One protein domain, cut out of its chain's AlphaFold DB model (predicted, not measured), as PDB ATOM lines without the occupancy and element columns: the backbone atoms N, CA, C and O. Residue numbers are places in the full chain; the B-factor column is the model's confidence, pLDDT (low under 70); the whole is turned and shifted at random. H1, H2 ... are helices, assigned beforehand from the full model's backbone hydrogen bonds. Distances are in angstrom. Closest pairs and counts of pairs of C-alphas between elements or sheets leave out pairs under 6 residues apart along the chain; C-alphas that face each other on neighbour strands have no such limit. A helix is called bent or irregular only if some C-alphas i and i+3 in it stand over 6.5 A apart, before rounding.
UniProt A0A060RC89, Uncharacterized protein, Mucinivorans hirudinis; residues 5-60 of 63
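What this domain is: This is residues 5 to 60 of the 63 residues of an uncharacterized protein of Mucinivorans hirudinis (UniProt A0A060RC89). A long bent helix, H1, makes one side of an elongated model, and the shorter helix H2 folds back to pack on its first arm, H1a, while residues 30 to 43, of which 30 and 31 belong to H1, stick out at the far end and stand free. The printed part has 56 residues with two named helices, H1 then H2, and no named strand; the class is all helix. The whole is loose, with a radius of gyration of the C-alphas of 14.4 A, and a rod spanning 47 by 19 by 13 A.

How they stand to each other: H1, residues 5 to 31, was assigned as one helix by its hydrogen bonds but is bent: C-alphas 19 and 22 are 6.9 A apart. Its arms are H1a, residues 5 to 19, and H1b, residues 22 to 31, at a steep tilt of 43 degrees. H2, residues 47 to 58, touches H1a at residues 10 to 14 of that arm alone; their closest C-alphas, those of Ser 10 and Ile 55, are 6.4 A apart. H1a and H2 run opposite ways at a tilt of 36 degrees, only just steep, with centres 10.7 A apart. H1b and H2 are apart. In H1a, H1b and H2, every O i to N i+4 pair is within hydrogen-bond range.

Where its parts are: H1a measures 21.5 A from C-alpha 5 at (5.810, 14.813, -25.315) to C-alpha 19. H1b measures 14.2 A and ends at C-alpha 31, at (36.916, -7.932, -26.916). H2 measures 16.6 A and ends at C-alpha 58, at (16.337, 12.854, -31.781).

The domain as a whole: The two C-alphas farthest apart, those of Ala 5 and Asn 35, are 47.0 A apart. The link from H1 to H2, residues 32 to 46, is long. Without residues 30 to 43, the body spans 35 by 17 by 12 A. The printed part has no cut. Its mean pLDDT is 79.0, with residues 29 to 43 and residue 60 under 70.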
ATOM      1  N   ALA A   5       5.849  16.212 -24.900       89.88
ATOM      2  CA  ALA A   5       5.810  14.813 -25.315       89.88
ATOM      3  C   ALA A   5       7.137  14.368 -25.953       89.88
ATOM      4  O   ALA A   5       7.714  13.393 -25.491       89.88
ATOM      5  N   LYS A   6       7.674  15.137 -26.913       86.50
ATOM      6  CA  LYS A   6       8.976  14.847 -27.540       86.50
ATOM      7  C   LYS A   6      10.132  14.884 -26.544       86.50
ATOM      8  O   LYS A   6      11.022  14.050 -26.615       86.50
ATOM      9  N   ILE A   7      10.103  15.826 -25.596       87.56
ATOM     10  CA  ILE A   7      11.091  15.869 -24.509       87.56
ATOM     11  C   ILE A   7      11.040  14.572 -23.699       87.56
ATOM     12  O   ILE A   7      12.067  13.941 -23.483       87.56
ATOM     13  N   THR A   8       9.840  14.166 -23.282       91.56
ATOM     14  CA  THR A   8       9.639  12.955 -22.473       91.56
ATOM     15  C   THR A   8      10.100  11.707 -23.224       91.56
ATOM     16  O   THR A   8      10.826  10.896 -22.662       91.56
ATOM     17  N   GLU A   9       9.753  11.592 -24.505       89.81
ATOM     18  CA  GLU A   9      10.160  10.489 -25.379       89.81
ATOM     19  C   GLU A   9      11.687  10.373 -25.497       89.81
ATOM     20  O   GLU A   9      12.236   9.291 -25.304       89.81
ATOM     21  N   SER A  10      12.398  11.486 -25.713       87.56
ATOM     22  CA  SER A  10      13.864  11.472 -25.768       87.56
ATOM     23  C   SER A  10      14.509  11.035 -24.450       87.56
ATOM     24  O   SER A  10      15.504  10.315 -24.479       87.56
ATOM     25  N   PHE A  11      13.947  11.425 -23.298       88.56
ATOM     26  CA  PHE A  11      14.443  10.960 -21.997       88.56
ATOM     27  C   PHE A  11      14.132   9.482 -21.741       88.56
ATOM     28  O   PHE A  11      14.985   8.792 -21.192       88.56
ATOM     29  N   CYS A  12      12.970   8.978 -22.166       92.19
ATOM     30  CA  CYS A  12      12.660   7.547 -22.090       92.19
ATOM     31  C   CYS A  12      13.657   6.718 -22.910       92.19
ATOM     32  O   CYS A  12      14.206   5.745 -22.406       92.19
ATOM     33  N   ILE A  13      13.959   7.146 -24.137       89.38
ATOM     34  CA  ILE A  13      14.922   6.459 -25.009       89.38
ATOM     35  C   ILE A  13      16.339   6.516 -24.430       89.38
ATOM     36  O   ILE A  13      17.064   5.526 -24.482       89.38
ATOM     37  N   ALA A  14      16.738   7.656 -23.862       90.19
ATOM     38  CA  ALA A  14      18.026   7.792 -23.188       90.19
ATOM     39  C   ALA A  14      18.146   6.867 -21.961       90.19
ATOM     40  O   ALA A  14      19.190   6.242 -21.780       90.19
ATOM     41  N   ASP A  15      17.091   6.755 -21.147       90.81
ATOM     42  CA  ASP A  15      17.050   5.863 -19.980       90.81
ATOM     43  C   ASP A  15      17.150   4.386 -20.390       90.81
ATOM     44  O   ASP A  15      17.980   3.647 -19.860       90.81
ATOM     45  N   ASP A  16      16.368   3.971 -21.389       91.62
ATOM     46  CA  ASP A  16      16.403   2.603 -21.913       91.62
ATOM     47  C   ASP A  16      17.755   2.267 -22.553       91.62
ATOM     48  O   ASP A  16      18.303   1.191 -22.319       91.62
ATOM     49  N   PHE A  17      18.353   3.210 -23.287       88.94
ATOM     50  CA  PHE A  17      19.706   3.061 -23.816       88.94
ATOM     51  C   PHE A  17      20.743   2.876 -22.702       88.94
ATOM     52  O   PHE A  17      21.611   2.011 -22.804       88.94
ATOM     53  N   CYS A  18      20.660   3.658 -21.621       89.12
ATOM     54  CA  CYS A  18      21.599   3.566 -20.504       89.12
ATOM     55  C   CYS A  18      21.586   2.203 -19.804       89.12
ATOM     56  O   CYS A  18      22.647   1.775 -19.348       89.12
ATOM     57  N   LYS A  19      20.435   1.517 -19.738       89.44
ATOM     58  CA  LYS A  19      20.321   0.172 -19.139       89.44
ATOM     59  C   LYS A  19      21.192  -0.856 -19.860       89.44
ATOM     60  O   LYS A  19      21.812  -1.692 -19.209       89.44
ATOM     61  N   GLU A  20      21.282  -0.752 -21.182       87.25
ATOM     62  CA  GLU A  20      22.050  -1.681 -22.020       87.25
ATOM     63  C   GLU A  20      23.475  -1.188 -22.327       87.25
ATOM     64  O   GLU A  20      24.369  -1.982 -22.624       87.25
ATOM     65  N   PHE A  21      23.723   0.122 -22.228       86.25
ATOM     66  CA  PHE A  21      24.997   0.738 -22.607       86.25
ATOM     67  C   PHE A  21      26.195   0.172 -21.840       86.25
ATOM     68  O   PHE A  21      27.255  -0.058 -22.430       86.25
ATOM     69  N   ASP A  22      26.044  -0.049 -20.535       83.62
ATOM     70  CA  ASP A  22      27.143  -0.504 -19.679       83.62
ATOM     71  C   ASP A  22      27.558  -1.937 -19.997       83.62
ATOM     72  O   ASP A  22      28.756  -2.222 -20.070       83.62
ATOM     73  N   ASN A  23      26.583  -2.800 -20.281       85.62
ATOM     74  CA  ASN A  23      26.818  -4.188 -20.672       85.62
ATOM     75  C   ASN A  23      27.557  -4.245 -22.015       85.62
ATOM     76  O   ASN A  23      28.646  -4.812 -22.104       85.62
ATOM     77  N   VAL A  24      27.037  -3.550 -23.035       83.19
ATOM     78  CA  VAL A  24      27.638  -3.501 -24.381       83.19
ATOM     79  C   VAL A  24      29.034  -2.871 -24.363       83.19
ATOM     80  O   VAL A  24      29.930  -3.285 -25.102       83.19
ATOM     81  N   THR A  25      29.250  -1.859 -23.520       79.38
ATOM     82  CA  THR A  25      30.560  -1.214 -23.369       79.38
ATOM     83  C   THR A  25      31.562  -2.151 -22.703       79.38
ATOM     84  O   THR A  25      32.694  -2.253 -23.177       79.38
ATOM     85  N   ALA A  26      31.158  -2.857 -21.644       80.00
ATOM     86  CA  ALA A  26      32.011  -3.817 -20.952       80.00
ATOM     87  C   ALA A  26      32.417  -4.984 -21.866       80.00
ATOM     88  O   ALA A  26      33.604  -5.306 -21.950       80.00
ATOM     89  N   GLU A  27      31.465  -5.556 -22.609       80.38
ATOM     90  CA  GLU A  27      31.716  -6.623 -23.587       80.38
ATOM     91  C   GLU A  27      32.676  -6.169 -24.696       80.38
ATOM     92  O   GLU A  27      33.663  -6.844 -25.000       80.38
ATOM     93  N   ASN A  28      32.454  -4.982 -25.269       73.38
ATOM     94  CA  ASN A  28      33.351  -4.431 -26.286       73.38
ATOM     95  C   ASN A  28      34.753  -4.158 -25.735       73.38
ATOM     96  O   ASN A  28      35.743  -4.455 -26.404       73.38
ATOM     97  N   SER A  29      34.866  -3.637 -24.511       68.25
ATOM     98  CA  SER A  29      36.159  -3.437 -23.854       68.25
ATOM     99  C   SER A  29      36.903  -4.761 -23.641       68.25
ATOM    100  O   SER A  29      38.106  -4.818 -23.897       68.25
ATOM    101  N   GLN A  30      36.213  -5.840 -23.264       64.94
ATOM    102  CA  GLN A  30      36.814  -7.173 -23.137       64.94
ATOM    103  C   GLN A  30      37.303  -7.723 -24.485       64.94
ATOM    104  O   GLN A  30      38.419  -8.239 -24.567       64.94
ATOM    105  N   ASN A  31      36.537  -7.522 -25.559       60.69
ATOM    106  CA  ASN A  31      36.916  -7.932 -26.916       60.69
ATOM    107  C   ASN A  31      38.130  -7.161 -27.473       60.69
ATOM    108  O   ASN A  31      38.844  -7.672 -28.330       60.69
ATOM    109  N   THR A  32      38.429  -5.953 -26.981       58.75
ATOM    110  CA  THR A  32      39.646  -5.223 -27.398       58.75
ATOM    111  C   THR A  32      40.945  -5.740 -26.772       58.75
ATOM    112  O   THR A  32      42.025  -5.421 -27.271       58.75
ATOM    113  N   LEU A  33      40.872  -6.552 -25.710       57.38
ATOM    114  CA  LEU A  33      42.047  -7.123 -25.036       57.38
ATOM    115  C   LEU A  33      42.620  -8.347 -25.770       57.38
ATOM    116  O   LEU A  33      43.734  -8.781 -25.473       57.38
ATOM    117  N   THR A  34      41.907  -8.895 -26.760       58.28
ATOM    118  CA  THR A  34      42.387 -10.021 -27.565       58.28
ATOM    119  C   THR A  34      43.393  -9.547 -28.625       58.28
ATOM    120  O   THR A  34      43.037  -9.271 -29.765       58.28
ATOM    121  N   ASN A  35      44.666  -9.442 -28.229       55.38
ATOM    122  CA  ASN A  35      45.895  -9.512 -29.049       55.38
ATOM    123  C   ASN A  35      46.049  -8.640 -30.315       55.38
ATOM    124  O   ASN A  35      47.033  -8.800 -31.039       55.38
ATOM    125  N   HIS A  36      45.169  -7.681 -30.595       59.69
ATOM    126  CA  HIS A  36      45.404  -6.722 -31.669       59.69
ATOM    127  C   HIS A  36      46.113  -5.490 -31.099       59.69
ATOM    128  O   HIS A  36      45.650  -4.916 -30.116       59.69
ATOM    129  N   LYS A  37      47.240  -5.064 -31.693       60.69
ATOM    130  CA  LYS A  37      47.912  -3.796 -31.349       60.69
ATOM    131  C   LYS A  37      46.952  -2.636 -31.627       60.69
ATOM    132  O   LYS A  37      46.947  -2.061 -32.715       60.69
ATOM    133  N   THR A  38      46.117  -2.295 -30.658       63.28
ATOM    134  CA  THR A  38      45.307  -1.087 -30.699       63.28
ATOM    135  C   THR A  38      46.239   0.082 -30.396       63.28
ATOM    136  O   THR A  38      47.091   0.028 -29.507       63.28
ATOM    137  N   LYS A  39      46.160   1.152 -31.197       61.22
ATOM    138  CA  LYS A  39      46.821   2.410 -30.830       61.22
ATOM    139  C   LYS A  39      46.260   2.784 -29.459       61.22
ATOM    140  O   LYS A  39      45.043   2.751 -29.315       61.22
ATOM    141  N   ASN A  40      47.114   3.124 -28.491       57.50
ATOM    142  CA  ASN A  40      46.745   3.526 -27.125       57.50
ATOM    143  C   ASN A  40      46.001   4.882 -27.114       57.50
ATOM    144  O   ASN A  40      46.418   5.858 -26.496       57.50
ATOM    145  N   ARG A  41      44.943   4.982 -27.912       59.34
ATOM    146  CA  ARG A  41      44.093   6.140 -28.085       59.34
ATOM    147  C   ARG A  41      42.823   5.798 -27.333       59.34
ATOM    148  O   ARG A  41      42.138   4.843 -27.689       59.34
ATOM    149  N   LYS A  42      42.527   6.571 -26.292       60.94
ATOM    150  CA  LYS A  42      41.244   6.530 -25.591       60.94
ATOM    151  C   LYS A  42      40.164   7.018 -26.567       60.94
ATOM    152  O   LYS A  42      39.840   8.194 -26.591       60.94
ATOM    153  N   GLY A  43      39.727   6.147 -27.475       61.75
ATOM    154  CA  GLY A  43      38.740   6.447 -28.516       61.75
ATOM    155  C   GLY A  43      37.296   6.300 -28.044       61.75
ATOM    156  O   GLY A  43      36.392   6.302 -28.871       61.75
ATOM    157  N   GLN A  44      37.081   6.120 -26.742       72.81
ATOM    158  CA  GLN A  44      35.758   5.929 -26.172       72.81
ATOM    159  C   GLN A  44      35.198   7.288 -25.761       72.81
ATOM    160  O   GLN A  44      35.770   7.965 -24.907       72.81
ATOM    161  N   LEU A  45      34.095   7.675 -26.399       83.25
ATOM    162  CA  LEU A  45      33.262   8.778 -25.938       83.25
ATOM    163  C   LEU A  45      32.727   8.437 -24.544       83.25
ATOM    164  O   LEU A  45      32.356   7.295 -24.265       83.25
ATOM    165  N   SER A  46      32.685   9.428 -23.665       85.38
ATOM    166  CA  SER A  46      32.024   9.316 -22.371       85.38
ATOM    167  C   SER A  46      30.525   9.060 -22.539       85.38
ATOM    168  O   SER A  46      29.915   9.442 -23.540       85.38
ATOM    169  N   LYS A  47      29.900   8.477 -21.511       84.75
ATOM    170  CA  LYS A  47      28.441   8.276 -21.456       84.75
ATOM    171  C   LYS A  47      27.669   9.553 -21.793       84.75
ATOM    172  O   LYS A  47      26.730   9.521 -22.580       84.75
ATOM    173  N   SER A  48      28.100  10.686 -21.236       86.56
ATOM    174  CA  SER A  48      27.501  11.998 -21.486       86.56
ATOM    175  C   SER A  48      27.622  12.450 -22.938       86.56
ATOM    176  O   SER A  48      26.675  13.023 -23.468       86.56
ATOM    177  N   GLU A  49      28.749  12.187 -23.603       89.25
ATOM    178  CA  GLU A  49      28.925  12.535 -25.019       89.25
ATOM    179  C   GLU A  49      28.002  11.697 -25.909       89.25
ATOM    180  O   GLU A  49      27.324  12.246 -26.774       89.25
ATOM    181  N   VAL A  50      27.903  10.390 -25.649       89.12
ATOM    182  CA  VAL A  50      27.007   9.492 -26.397       89.12
ATOM    183  C   VAL A  50      25.539   9.876 -26.192       89.12
ATOM    184  O   VAL A  50      24.796   9.996 -27.166       89.12
ATOM    185  N   LEU A  51      25.131  10.150 -24.949       89.69
ATOM    186  CA  LEU A  51      23.782  10.624 -24.634       89.69
ATOM    187  C   LEU A  51      23.466  11.962 -25.303       89.69
ATOM    188  O   LEU A  51      22.369  12.148 -25.822       89.69
ATOM    189  N   THR A  52      24.431  12.881 -25.337       89.31
ATOM    190  CA  THR A  52      24.256  14.177 -26.003       89.31
ATOM    191  C   THR A  52      24.045  13.994 -27.503       89.31
ATOM    192  O   THR A  52      23.133  14.593 -28.062       89.31
ATOM    193  N   ILE A  53      24.827  13.129 -28.159       88.69
ATOM    194  CA  ILE A  53      24.651  12.813 -29.585       88.69
ATOM    195  C   ILE A  53      23.270  12.191 -29.844       88.69
ATOM    196  O   ILE A  53      22.587  12.614 -30.775       88.69
ATOM    197  N   LEU A  54      22.835  11.243 -29.005       88.38
ATOM    198  CA  LEU A  54      21.519  10.597 -29.098       88.38
ATOM    199  C   LEU A  54      20.376  11.617 -28.997       88.38
ATOM    200  O   LEU A  54      19.471  11.632 -29.829       88.38
ATOM    201  N   ILE A  55      20.453  12.508 -28.009       86.31
ATOM    202  CA  ILE A  55      19.495  13.596 -27.798       86.31
ATOM    203  C   ILE A  55      19.494  14.538 -29.012       86.31
ATOM    204  O   ILE A  55      18.443  14.794 -29.597       86.31
ATOM    205  N   CYS A  56      20.663  15.008 -29.453       85.62
ATOM    206  CA  CYS A  56      20.787  15.905 -30.604       85.62
ATOM    207  C   CYS A  56      20.240  15.289 -31.899       85.62
ATOM    208  O   CYS A  56      19.591  15.994 -32.675       85.62
ATOM    209  N   TYR A  57      20.449  13.988 -32.119       84.62
ATOM    210  CA  TYR A  57      19.866  13.249 -33.240       84.62
ATOM    211  C   TYR A  57      18.335  13.239 -33.164       84.62
ATOM    212  O   TYR A  57      17.657  13.573 -34.135       84.62
ATOM    213  N   HIS A  58      17.781  12.953 -31.986       81.25
ATOM    214  CA  HIS A  58      16.337  12.854 -31.781       81.25
ATOM    215  C   HIS A  58      15.596  14.193 -31.930       81.25
ATOM    216  O   HIS A  58      14.426  14.230 -32.323       81.25
ATOM    217  N   PHE A  59      16.277  15.303 -31.635       78.12
ATOM    218  CA  PHE A  59      15.756  16.660 -31.814       78.12
ATOM    219  C   PHE A  59      16.059  17.266 -33.193       78.12
ATOM    220  O   PHE A  59      15.616  18.383 -33.461       78.12
ATOM    221  N   GLY A  60      16.765  16.548 -34.076       69.19
ATOM    222  CA  GLY A  60      17.136  17.037 -35.408       69.19
ATOM    223  C   GLY A  60      18.187  18.152 -35.389       69.19
ATOM    224  O   GLY A  60      18.283  18.905 -36.346       69.19
TER     225      GLY A  60